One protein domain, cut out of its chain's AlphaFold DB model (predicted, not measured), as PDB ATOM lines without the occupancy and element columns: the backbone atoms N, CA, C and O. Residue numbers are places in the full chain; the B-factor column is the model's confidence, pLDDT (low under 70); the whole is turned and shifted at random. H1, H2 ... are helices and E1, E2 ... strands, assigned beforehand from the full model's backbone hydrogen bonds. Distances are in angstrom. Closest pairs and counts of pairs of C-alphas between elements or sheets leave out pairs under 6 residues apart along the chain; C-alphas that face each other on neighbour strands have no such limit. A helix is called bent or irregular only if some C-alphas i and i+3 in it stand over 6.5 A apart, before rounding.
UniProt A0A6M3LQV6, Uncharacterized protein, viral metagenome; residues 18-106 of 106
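AT A GLANCE: This is residues 18 to 106 of the 106 residues of an uncharacterized protein of viral metagenome (UniProt A0A6M3LQV6). One kinked helix, H1, packs between two small sheets of three strands, covering one face of E2 E3 E4 and one face of E1 E5 E6. The far end of the long hairpin E2 E3, at residues 33 to 41, reaches away from the helix and makes one end of the longest axis. The printed part has 89 residues, with six named strands and one named helix in the order E1 E2 E3 E4 H1 E5 E6; both sheets, in the orders E2 E3 E4 and E1 E5 E6, are antiparallel. The class is mixed, helices and strands; the whole is compact, with a radius of gyration of the C-alphas of 13.5 A, and elongated, spanning 40 by 25 by 25 A.

HOW THE PARTS SIT: E2, residues 25 to 35, E3, residues 38 to 50, and E4, residues 62 to 65, form a meander, each strand the antiparallel neighbour of the one before. E2 and E3 are a hairpin, with N 29 and O 46 within hydrogen-bond range at 2.9 A. E3 and E4 are a hairpin too, with N 49 and O 63 at 2.8 A. This sheet is twisted, its C-alphas lying up to 4.2 A off the best plane. E2 bends by 66 degrees at residue 28 and E3 by 73 degrees at residue 41. H1, residues 68 to 84, is on this sheet at a height over the sheet of 9.6 A and lies over E2 and E3; H1 and the sheet E2 E3 E4 are two layers, a helix on one face of a sheet. It runs along the strands, at 16 degrees to E2 on the local plane; the closest C-alphas of E2 and H1 are those of Arg 25 and Val 82, 6.0 A apart. H1 is irregular, with C-alphas 76 and 79 7.8 A apart and a kink of 66 degrees near residue 77; 9 of its 13 O i to N i+4 pairs are within hydrogen-bond range. The other sheet holds E1, residues 18 to 22, the inner strand E5, residues 87 to 93, and E6, residues 100 to 105. N 19 and O 90 of E1 and E5 are 2.9 A apart; in the hairpin E5 and E6, N 91 and O 102 are 3.0 A apart. H1 is on this sheet too, again as two layers, over E5 and E6 at a height of 9.6 A. The closest C-alphas of H1 and E6 are those of Leu 70 and His 101, 5.9 A apart. E1 and E3 are only just apart, closest at 8.4 A.

IN THESE COORDINATES: E1 begins at C-alpha 18, (48.633, 110.280, 53.158). E2 measures 27.5 A and E3 28.1 A from first to last C-alpha, E4 9.5 A, E1 13.6 A, H1 23.6 A, E5 19.8 A and E6 16.7 A. E6 ends at C-alpha 105, (53.381, 119.448, 60.765).

THE WHOLE: The C-alphas of Glu 40 and Ser 84 are the two farthest apart, at 40.4 A. The printed part has no cut. The link from E3 to E4, 11 residues, is long. The mean pLDDT of the printed part is 94.0, and no printed residue is under 70.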
ATOM      1  N   SER A  18      48.330 109.579  51.920       97.31
ATOM      2  CA  SER A  18      48.633 110.280  53.158       97.31
ATOM      3  C   SER A  18      47.738 109.822  54.299       97.31
ATOM      4  O   SER A  18      46.561 109.545  54.089       97.31
ATOM      5  N   VAL A  19      48.268 109.865  55.518       97.25
ATOM      6  CA  VAL A  19      47.481 109.792  56.754       97.25
ATOM      7  C   VAL A  19      47.746 111.029  57.603       97.25
ATOM      8  O   VAL A  19      48.881 111.501  57.684       97.25
ATOM      9  N   GLU A  20      46.705 111.547  58.247       97.62
ATOM     10  CA  GLU A  20      46.819 112.599  59.253       97.62
ATOM     11  C   GLU A  20      46.528 112.021  60.631       97.62
ATOM     12  O   GLU A  20      45.513 111.353  60.818       97.62
ATOM     13  N   LEU A  21      47.411 112.270  61.595       97.06
ATOM     14  CA  LEU A  21      47.263 111.742  62.945       97.06
ATOM     15  C   LEU A  21      47.923 112.629  63.998       97.06
ATOM     16  O   LEU A  21      48.911 113.311  63.729       97.06
ATOM     17  N   SER A  22      47.400 112.573  65.215       97.12
ATOM     18  CA  SER A  22      48.054 113.041  66.434       97.12
ATOM     19  C   SER A  22      48.666 111.861  67.184       97.12
ATOM     20  O   SER A  22      48.031 110.824  67.372       97.12
ATOM     21  N   VAL A  23      49.898 112.024  67.662       96.88
ATOM     22  CA  VAL A  23      50.593 110.987  68.437       96.88
ATOM     23  C   VAL A  23      50.269 111.144  69.922       96.88
ATOM     24  O   VAL A  23      50.558 112.182  70.503       96.88
ATOM     25  N   GLN A  24      49.707 110.112  70.554       97.12
ATOM     26  CA  GLN A  24      49.424 110.110  72.000       97.12
ATOM     27  C   GLN A  24      50.505 109.413  72.819       97.12
ATOM     28  O   GLN A  24      50.800 109.794  73.947       97.12
ATOM     29  N   ARG A  25      51.062 108.331  72.278       96.88
ATOM     30  CA  ARG A  25      52.066 107.503  72.947       96.88
ATOM     31  C   ARG A  25      52.837 106.719  71.907       96.88
ATOM     32  O   ARG A  25      52.292 106.409  70.848       96.88
ATOM     33  N   VAL A  26      54.070 106.344  72.231       96.62
ATOM     34  CA  VAL A  26      54.879 105.463  71.387       96.62
ATOM     35  C   VAL A  26      55.515 104.349  72.205       96.62
ATOM     36  O   VAL A  26      55.877 104.539  73.363       96.62
ATOM     37  N   LEU A  27      55.643 103.175  71.594       96.88
ATOM     38  CA  LEU A  27      56.362 102.023  72.124       96.88
ATOM     39  C   LEU A  27      57.302 101.511  71.040       96.88
ATOM     40  O   LEU A  27      56.877 101.215  69.923       96.88
ATOM     41  N   LYS A  28      58.582 101.391  71.388       96.62
ATOM     42  CA  LYS A  28      59.588 100.770  70.532       96.62
ATOM     43  C   LYS A  28      59.573  99.263  70.791       96.62
ATOM     44  O   LYS A  28      59.773  98.831  71.925       96.62
ATOM     45  N   GLY A  29      59.376  98.473  69.748       97.06
ATOM     46  CA  GLY A  29      59.392  97.019  69.826       97.06
ATOM     47  C   GLY A  29      59.789  96.383  68.504       97.06
ATOM     48  O   GLY A  29      60.294  97.037  67.592       97.06
ATOM     49  N   GLU A  30      59.585  95.086  68.407       97.94
ATOM     50  CA  GLU A  30      59.875  94.309  67.210       97.94
ATOM     51  C   GLU A  30      58.608  93.616  66.725       97.94
ATOM     52  O   GLU A  30      57.735  93.278  67.520       97.94
ATOM     53  N   VAL A  31      58.502  93.406  65.417       96.12
ATOM     54  CA  VAL A  31      57.391  92.670  64.805       96.12
ATOM     55  C   VAL A  31      57.958  91.669  63.818       96.12
ATOM     56  O   VAL A  31      58.901  91.977  63.088       96.12
ATOM     57  N   ARG A  32      57.371  90.472  63.780       94.56
ATOM     58  CA  ARG A  32      57.611  89.513  62.704       94.56
ATOM     59  C   ARG A  32      56.716  89.871  61.521       94.56
ATOM     60  O   ARG A  32      55.498  89.854  61.657       94.56
ATOM     61  N   ILE A  33      57.323  90.198  60.384       90.75
ATOM     62  CA  ILE A  33      56.619  90.461  59.128       90.75
ATOM     63  C   ILE A  33      57.013  89.425  58.084       90.75
ATOM     64  O   ILE A  33      58.170  89.015  58.017       90.75
ATOM     65  N   GLU A  34      56.063  89.050  57.244       90.56
ATOM     66  CA  GLU A  34      56.301  88.227  56.063       90.56
ATOM     67  C   GLU A  34      56.320  89.133  54.837       90.56
ATOM     68  O   GLU A  34      55.524  90.066  54.716       90.56
ATOM     69  N   THR A  35      57.269  88.903  53.932       83.19
ATOM     70  CA  THR A  35      57.348  89.663  52.680       83.19
ATOM     71  C   THR A  35      57.471  88.708  51.510       83.19
ATOM     72  O   THR A  35      57.878  87.563  51.672       83.19
ATOM     73  N   ARG A  36      57.189  89.184  50.294       84.00
ATOM     74  CA  ARG A  36      57.341  88.362  49.085       84.00
ATOM     75  C   ARG A  36      58.755  87.783  48.915       84.00
ATOM     76  O   ARG A  36      58.894  86.716  48.328       84.00
ATOM     77  N   LEU A  37      59.784  88.503  49.364       83.50
ATOM     78  CA  LEU A  37      61.184  88.080  49.242       83.50
ATOM     79  C   LEU A  37      61.643  87.189  50.406       83.50
ATOM     80  O   LEU A  37      62.632  86.485  50.255       83.50
ATOM     81  N   GLU A  38      60.934  87.230  51.532       87.88
ATOM     82  CA  GLU A  38      61.230  86.483  52.763       87.88
ATOM     83  C   GLU A  38      59.910  85.895  53.297       87.88
ATOM     84  O   GLU A  38      59.324  86.442  54.245       87.88
ATOM     85  N   PRO A  39      59.372  84.850  52.638       88.75
ATOM     86  CA  PRO A  39      58.092  84.239  53.003       88.75
ATOM     87  C   PRO A  39      58.131  83.529  54.362       88.75
ATOM     88  O   PRO A  39      57.104  83.413  55.016       88.75
ATOM     89  N   GLU A  40      59.302  83.094  54.828       92.19
ATOM     90  CA  GLU A  40      59.511  82.572  56.184       92.19
ATOM     91  C   GLU A  40      59.364  83.649  57.277       92.19
ATOM     92  O   GLU A  40      59.230  83.341  58.468       92.19
ATOM     93  N   GLY A  41      59.363  84.916  56.862       92.12
ATOM     94  CA  GLY A  41      59.241  86.091  57.701       92.12
ATOM     95  C   GLY A  41      60.543  86.504  58.379       92.12
ATOM     96  O   GLY A  41      61.421  85.700  58.684       92.12
ATOM     97  N   LYS A  42      60.641  87.798  58.670       93.56
ATOM     98  CA  LYS A  42      61.758  88.405  59.394       93.56
ATOM     99  C   LYS A  42      61.263  89.263  60.545       93.56
ATOM    100  O   LYS A  42      60.162  89.808  60.510       93.56
ATOM    101  N   VAL A  43      62.111  89.426  61.553       94.94
ATOM    102  CA  VAL A  43      61.861  90.352  62.659       94.94
ATOM    103  C   VAL A  43      62.403  91.729  62.291       94.94
ATOM    104  O   VAL A  43      63.559  91.865  61.889       94.94
ATOM    105  N   VAL A  44      61.563  92.758  62.412       94.62
ATOM    106  CA  VAL A  44      61.927  94.142  62.095       94.62
ATOM    107  C   VAL A  44      61.665  95.093  63.267       94.62
ATOM    108  O   VAL A  44      60.652  94.954  63.962       94.62
ATOM    109  N   PRO A  45      62.536  96.101  63.474       96.50
ATOM    110  CA  PRO A  45      62.267  97.187  64.408       96.50
ATOM    111  C   PRO A  45      60.987  97.930  64.029       96.50
ATOM    112  O   PRO A  45      60.810  98.324  62.874       96.50
ATOM    113  N   THR A  46      60.118  98.143  65.009       97.19
ATOM    114  CA  THR A  46      58.784  98.712  64.819       97.19
ATOM    115  C   THR A  46      58.465  99.713  65.915       97.19
ATOM    116  O   THR A  46      58.791  99.506  67.087       97.19
ATOM    117  N   TRP A  47      57.819 100.812  65.545       97.44
ATOM    118  CA  TRP A  47      57.249 101.754  66.501       97.44
ATOM    119  C   TRP A  47      55.738 101.647  66.478       97.44
ATOM    120  O   TRP A  47      55.125 101.934  65.453       97.44
ATOM    121  N   ARG A  48      55.153 101.282  67.617       98.06
ATOM    122  CA  ARG A  48      53.710 101.358  67.818       98.06
ATOM    123  C   ARG A  48      53.350 102.760  68.268       98.06
ATOM    124  O   ARG A  48      53.785 103.188  69.334       98.06
ATOM    125  N   VAL A  49      52.589 103.466  67.448       97.56
ATOM    126  CA  VAL A  49      52.188 104.860  67.635       97.56
ATOM    127  C   VAL A  49      50.697 104.884  67.926       97.56
ATOM    128  O   VAL A  49      49.896 104.620  67.035       97.56
ATOM    129  N   TRP A  50      50.319 105.173  69.171       98.06
ATOM    130  CA  TRP A  50      48.913 105.301  69.560       98.06
ATOM    131  C   TRP A  50      48.349 106.633  69.092       98.06
ATOM    132  O   TRP A  50      49.008 107.669  69.224       98.06
ATOM    133  N   VAL A  51      47.119 106.585  68.590       97.62
ATOM    134  CA  VAL A  51      46.414 107.730  68.010       97.62
ATOM    135  C   VAL A  51      44.999 107.839  68.593       97.62
ATOM    136  O   VAL A  51      44.439 106.828  69.029       97.62
ATOM    137  N   PRO A  52      44.395 109.040  68.620       96.44
ATOM    138  CA  PRO A  52      42.999 109.204  68.997       96.44
ATOM    139  C   PRO A  52      42.056 108.394  68.088       96.44
ATOM    140  O   PRO A  52      42.321 108.277  66.889       96.44
ATOM    141  N   PRO A  53      40.892 107.942  68.591       93.31
ATOM    142  CA  PRO A  53      39.884 107.263  67.769       93.31
ATOM    143  C   PRO A  53      39.404 108.081  66.561       93.31
ATOM    144  O   PRO A  53      39.001 107.511  65.556       93.31
ATOM    145  N   GLY A  54      39.463 109.416  66.638       94.69
ATOM    146  CA  GLY A  54      39.124 110.291  65.512       94.69
ATOM    147  C   GLY A  54      40.085 110.182  64.322       94.69
ATOM    148  O   GLY A  54      39.667 110.425  63.196       94.69
ATOM    149  N   ASP A  55      41.338 109.778  64.554       94.81
ATOM    150  CA  ASP A  55      42.356 109.625  63.503       94.81
ATOM    151  C   ASP A  55      42.385 108.207  62.924       94.81
ATOM    152  O   ASP A  55      42.794 107.996  61.783       94.81
ATOM    153  N   LYS A  56      41.934 107.222  63.705       95.50
ATOM    154  CA  LYS A  56      41.775 105.830  63.278       95.50
ATOM    155  C   LYS A  56      40.479 105.266  63.881       95.50
ATOM    156  O   LYS A  56      40.518 104.683  64.964       95.50
ATOM    157  N   PRO A  57      39.328 105.436  63.201       92.00
ATOM    158  CA  PRO A  57      38.026 105.040  63.746       92.00
ATOM    159  C   PRO A  57      37.787 103.525  63.742       92.00
ATOM    160  O   PRO A  57      36.871 103.053  64.411       92.00
ATOM    161  N   LEU A  58      38.584 102.761  62.988       93.56
ATOM    162  CA  LEU A  58      38.460 101.311  62.835       93.56
ATOM    163  C   LEU A  58      39.800 100.614  63.115       93.56
ATOM    164  O   LEU A  58      40.856 101.109  62.719       93.56
ATOM    165  N   GLY A  59      39.739  99.432  63.734       93.81
ATOM    166  CA  GLY A  59      40.913  98.624  64.085       93.81
ATOM    167  C   GLY A  59      41.499  98.972  65.454       93.81
ATOM    168  O   GLY A  59      40.839  99.599  66.287       93.81
ATOM    169  N   ALA A  60      42.733  98.536  65.717       95.75
ATOM    170  CA  ALA A  60      43.398  98.879  66.975       95.75
ATOM    171  C   ALA A  60      43.768 100.379  67.015       95.75
ATOM    172  O   ALA A  60      44.056 100.956  65.970       95.75
ATOM    173  N   PRO A  61      43.815 101.039  68.190       96.50
ATOM    174  CA  PRO A  61      44.017 102.492  68.303       96.50
ATOM    175  C   PRO A  61      45.493 102.904  68.145       96.50
ATOM    176  O   PRO A  61      46.020 103.725  68.899       96.50
ATOM    177  N   TYR A  62      46.200 102.276  67.211       97.56
ATOM    178  CA  TYR A  62      47.599 102.531  66.920       97.56
ATOM    179  C   TYR A  62      47.957 102.163  65.482       97.56
ATOM    180  O   TYR A  62      47.259 101.400  64.817       97.56
ATOM    181  N   TRP A  63      49.096 102.690  65.046       97.88
ATOM    182  CA  TRP A  63      49.798 102.277  63.840       97.88
ATOM    183  C   TRP A  63      51.167 101.700  64.201       97.88
ATOM    184  O   TRP A  63      51.881 102.255  65.033       97.88
ATOM    185  N   ASP A  64      51.549 100.612  63.547       98.06
ATOM    186  CA  ASP A  64      52.848  99.962  63.649       98.06
ATOM    187  C   ASP A  64      53.726 100.390  62.465       98.06
ATOM    188  O   ASP A  64      53.562  99.962  61.320       98.06
ATOM    189  N   ILE A  65      54.676 101.281  62.735       96.88
ATOM    190  CA  ILE A  65      55.582 101.835  61.731       96.88
ATOM    191  C   ILE A  65      56.831 100.962  61.657       96.88
ATOM    192  O   ILE A  65      57.658 100.987  62.567       96.88
ATOM    193  N   THR A  66      57.016 100.248  60.547       94.88
ATOM    194  CA  THR A  66      58.208  99.416  60.262       94.88
ATOM    195  C   THR A  66      59.237 100.118  59.367       94.88
ATOM    196  O   THR A  66      60.387  99.690  59.249       94.88
ATOM    197  N   SER A  67      58.845 101.225  58.728       93.12
ATOM    198  CA  SER A  67      59.715 102.017  57.857       93.12
ATOM    199  C   SER A  67      60.820 102.710  58.657       93.12
ATOM    200  O   SER A  67      60.580 103.707  59.340       93.12
ATOM    201  N   ARG A  68      62.065 102.233  58.519       91.50
ATOM    202  CA  ARG A  68      63.241 102.823  59.190       91.50
ATOM    203  C   ARG A  68      63.458 104.296  58.838       91.50
ATOM    204  O   ARG A  68      63.885 105.070  59.685       91.50
ATOM    205  N   THR A  69      63.160 104.695  57.599       91.00
ATOM    206  CA  THR A  69      63.321 106.092  57.160       91.00
ATOM    207  C   THR A  69      62.295 107.012  57.811       91.00
ATOM    208  O   THR A  69      62.629 108.146  58.140       91.00
ATOM    209  N   LEU A  70      61.071 106.526  58.032       94.69
ATOM    210  CA  LEU A  70      60.046 107.269  58.759       94.69
ATOM    211  C   LEU A  70      60.366 107.328  60.257       94.69
ATOM    212  O   LEU A  70      60.312 108.409  60.833       94.69
ATOM    213  N   GLN A  71      60.778 106.208  60.863       95.69
ATOM    214  CA  GLN A  71      61.222 106.176  62.263       95.69
ATOM    215  C   GLN A  71      62.332 107.209  62.515       95.69
ATOM    216  O   GLN A  71      62.195 108.046  63.400       95.69
ATOM    217  N   ALA A  72      63.371 107.237  61.674       93.19
ATOM    218  CA  ALA A  72      64.473 108.194  61.803       93.19
ATOM    219  C   ALA A  72      64.035 109.666  61.670       93.19
ATOM    220  O   ALA A  72      64.621 110.544  62.299       93.19
ATOM    221  N   ARG A  73      63.003 109.957  60.862       92.81
ATOM    222  CA  ARG A  73      62.443 111.315  60.720       92.81
ATOM    223  C   ARG A  73      61.611 111.737  61.927       92.81
ATOM    224  O   ARG A  73      61.622 112.911  62.279       92.81
ATOM    225  N   LEU A  74      60.884 110.800  62.532       94.44
ATOM    226  CA  LEU A  74      60.023 111.072  63.681       94.44
ATOM    227  C   LEU A  74      60.792 111.096  65.006       94.44
ATOM    228  O   LEU A  74      60.378 111.805  65.916       94.44
ATOM    229  N   GLU A  75      61.909 110.371  65.118       94.81
ATOM    230  CA  GLU A  75      62.718 110.289  66.345       94.81
ATOM    231  C   GLU A  75      63.015 111.627  67.024       94.81
ATOM    232  O   GLU A  75      62.696 111.747  68.207       94.81
ATOM    233  N   PRO A  76      63.549 112.645  66.326       95.44
ATOM    234  CA  PRO A  76      63.923 113.898  66.976       95.44
ATOM    235  C   PRO A  76      62.729 114.713  67.486       95.44
ATOM    236  O   PRO A  76      62.920 115.625  68.283       95.44
ATOM    237  N   VAL A  77      61.507 114.421  67.027       94.75
ATOM    238  CA  VAL A  77      60.307 115.222  67.327       94.75
ATOM    239  C   VAL A  77      59.240 114.444  68.093       94.75
ATOM    240  O   VAL A  77      58.198 114.995  68.432       94.75
ATOM    241  N   LEU A  78      59.483 113.168  68.396       93.00
ATOM    242  CA  LEU A  78      58.482 112.256  68.944       93.00
ATOM    243  C   LEU A  78      57.940 112.712  70.303       93.00
ATOM    244  O   LEU A  78      56.730 112.733  70.511       93.00
ATOM    245  N   GLU A  79      58.835 113.105  71.211       93.94
ATOM    246  CA  GLU A  79      58.469 113.594  72.545       93.94
ATOM    247  C   GLU A  79      57.638 114.874  72.454       93.94
ATOM    248  O   GLU A  79      56.631 115.018  73.146       93.94
ATOM    249  N   GLN A  80      58.003 115.775  71.537       94.81
ATOM    250  CA  GLN A  80      57.253 117.002  71.294       94.81
ATOM    251  C   GLN A  80      55.865 116.709  70.712       94.81
ATOM    252  O   GLN A  80      54.890 117.338  71.123       94.81
ATOM    253  N   LEU A  81      55.751 115.764  69.777       95.81
ATOM    254  CA  LEU A  81      54.469 115.356  69.199       95.81
ATOM    255  C   LEU A  81      53.540 114.759  70.261       95.81
ATOM    256  O   LEU A  81      52.381 115.157  70.330       95.81
ATOM    257  N   VAL A  82      54.071 113.892  71.130       95.88
ATOM    258  CA  VAL A  82      53.335 113.321  72.270       95.88
ATOM    259  C   VAL A  82      52.873 114.415  73.236       95.88
ATOM    260  O   VAL A  82      51.705 114.450  73.610       95.88
ATOM    261  N   ALA A  83      53.768 115.325  73.629       95.56
ATOM    262  CA  ALA A  83      53.461 116.356  74.618       95.56
ATOM    263  C   ALA A  83      52.478 117.418  74.101       95.56
ATOM    264  O   ALA A  83      51.657 117.926  74.861       95.56
ATOM    265  N   SER A  84      52.566 117.772  72.817       94.69
ATOM    266  CA  SER A  84      51.717 118.803  72.207       94.69
ATOM    267  C   SER A  84      50.392 118.269  71.667       94.69
ATOM    268  O   SER A  84      49.468 119.051  71.459       94.69
ATOM    269  N   GLY A  85      50.306 116.968  71.369       91.69
ATOM    270  CA  GLY A  85      49.196 116.398  70.605       91.69
ATOM    271  C   GLY A  85      49.095 116.949  69.176       91.69
ATOM    272  O   GLY A  85      48.057 116.785  68.529       91.69
ATOM    273  N   ARG A  86      50.146 117.619  68.677       94.06
ATOM    274  CA  ARG A  86      50.160 118.248  67.354       94.06
ATOM    275  C   ARG A  86      49.903 117.208  66.266       94.06
ATOM    276  O   ARG A  86      50.506 116.133  66.271       94.06
ATOM    277  N   ARG A  87      49.020 117.550  65.326       96.75
ATOM    278  CA  ARG A  87      48.737 116.708  64.163       96.75
ATOM    279  C   ARG A  87      49.912 116.744  63.193       96.75
ATOM    280  O   ARG A  87      50.508 117.794  62.948       96.75
ATOM    281  N   ILE A  88      50.207 115.592  62.616       97.25
ATOM    282  CA  ILE A  88      51.141 115.444  61.508       97.25
ATOM    283  C   ILE A  88      50.435 114.798  60.331       97.25
ATOM    284  O   ILE A  88      49.525 113.988  60.509       97.25
ATOM    285  N   LYS A  89      50.903 115.122  59.133       97.94
ATOM    286  CA  LYS A  89      50.563 114.418  57.906       97.94
ATOM    287  C   LYS A  89      51.766 113.605  57.455       97.94
ATOM    288  O   LYS A  89      52.862 114.143  57.317       97.94
ATOM    289  N   ILE A  90      51.569 112.311  57.240       97.50
ATOM    290  CA  ILE A  90      52.583 111.407  56.701       97.50
ATOM    291  C   ILE A  90      52.154 111.032  55.292       97.50
ATOM    292  O   ILE A  90      51.091 110.443  55.131       97.50
ATOM    293  N   THR A  91      52.994 111.323  54.304       97.25
ATOM    294  CA  THR A  91      52.755 110.987  52.893       97.25
ATOM    295  C   THR A  91      53.811 110.002  52.416       97.25
ATOM    296  O   THR A  91      55.004 110.239  52.637       97.25
ATOM    297  N   LYS A  92      53.414 108.909  51.757       95.81
ATOM    298  CA  LYS A  92      54.352 107.951  51.150       95.81
ATOM    299  C   LYS A  92      54.567 108.277  49.673       95.81
ATOM    300  O   LYS A  92      53.618 108.535  48.947       95.81
ATOM    301  N   TYR A  93      55.821 108.225  49.234       94.88
ATOM    302  CA  TYR A  93      56.221 108.387  47.839       94.88
ATOM    303  C   TYR A  93      57.054 107.197  47.376       94.88
ATOM    304  O   TYR A  93      58.050 106.841  48.013       94.88
ATOM    305  N   GLY A  94      56.684 106.624  46.238       90.50
ATOM    306  CA  GLY A  94      57.298 105.461  45.623       90.50
ATOM    307  C   GLY A  94      56.919 104.130  46.276       90.50
ATOM    308  O   GLY A  94      56.151 104.038  47.235       90.50
ATOM    309  N   VAL A  95      57.524 103.065  45.751       84.38
ATOM    310  CA  VAL A  95      57.282 101.676  46.165       84.38
ATOM    311  C   VAL A  95      58.499 101.140  46.922       84.38
ATOM    312  O   VAL A  95      59.633 101.575  46.715       84.38
ATOM    313  N   ALA A  96      58.285 100.209  47.852       77.62
ATOM    314  CA  ALA A  96      59.390  99.530  48.526       77.62
ATOM    315  C   ALA A  96      60.330  98.855  47.497       77.62
ATOM    316  O   ALA A  96      59.848  98.335  46.491       77.62
ATOM    317  N   PRO A  97      61.659  98.835  47.723       77.44
ATOM    318  CA  PRO A  97      62.382  99.293  48.917       77.44
ATOM    319  C   PRO A  97      62.814 100.772  48.873       77.44
ATOM    320  O   PRO A  97      63.424 101.263  49.823       77.44
ATOM    321  N   THR A  98      62.537 101.493  47.784       84.81
ATOM    322  CA  THR A  98      62.988 102.882  47.591       84.81
ATOM    323  C   THR A  98      62.000 103.924  48.102       84.81
ATOM    324  O   THR A  98      62.347 105.105  48.122       84.81
ATOM    325  N   ALA A  99      60.828 103.500  48.583       87.25
ATOM    326  CA  ALA A  99      59.816 104.380  49.149       87.25
ATOM    327  C   ALA A  99      60.393 105.367  50.182       87.25
ATOM    328  O   ALA A  99      61.309 105.065  50.964       87.25
ATOM    329  N   ARG A 100      59.846 106.578  50.174       90.94
ATOM    330  CA  ARG A 100      60.170 107.670  51.090       90.94
ATOM    331  C   ARG A 100      58.900 108.152  51.763       90.94
ATOM    332  O   ARG A 100      57.811 107.995  51.228       90.94
ATOM    333  N   HIS A 101      59.071 108.737  52.941       94.50
ATOM    334  CA  HIS A 101      57.977 109.336  53.687       94.50
ATOM    335  C   HIS A 101      58.283 110.815  53.885       94.50
ATOM    336  O   HIS A 101      59.377 111.170  54.336       94.50
ATOM    337  N   GLN A 102      57.328 111.659  53.530       95.12
ATOM    338  CA  GLN A 102      57.293 113.055  53.932       95.12
ATOM    339  C   GLN A 102      56.472 113.167  55.215       95.12
ATOM    340  O   GLN A 102      55.506 112.428  55.396       95.12
ATOM    341  N   VAL A 103      56.901 114.051  56.111       96.44
ATOM    342  CA  VAL A 103      56.207 114.352  57.362       96.44
ATOM    343  C   VAL A 103      56.015 115.858  57.405       96.44
ATOM    344  O   VAL A 103      57.004 116.589  57.431       96.44
ATOM    345  N   ASP A 104      54.763 116.294  57.407       96.69
ATOM    346  CA  ASP A 104      54.376 117.696  57.515       96.69
ATOM    347  C   ASP A 104      53.715 117.932  58.876       96.69
ATOM    348  O   ASP A 104      52.914 117.116  59.338       96.69
ATOM    349  N   PHE A 105      54.043 119.044  59.528       94.25
ATOM    350  CA  PHE A 105      53.381 119.448  60.765       94.25
ATOM    351  C   PHE A 105      52.194 120.349  60.437       94.25
ATOM    352  O   PHE A 105      52.369 121.348  59.736       94.25
ATOM    353  N   LEU A 106      51.018 120.013  60.968       92.19
ATOM    354  CA  LEU A 106      49.792 120.795  60.789       92.19
ATOM    355  C   LEU A 106      49.627 121.856  61.886       92.19
ATOM    356  O   LEU A 106      50.385 121.809  62.894       92.19
TER     357      LEU A 106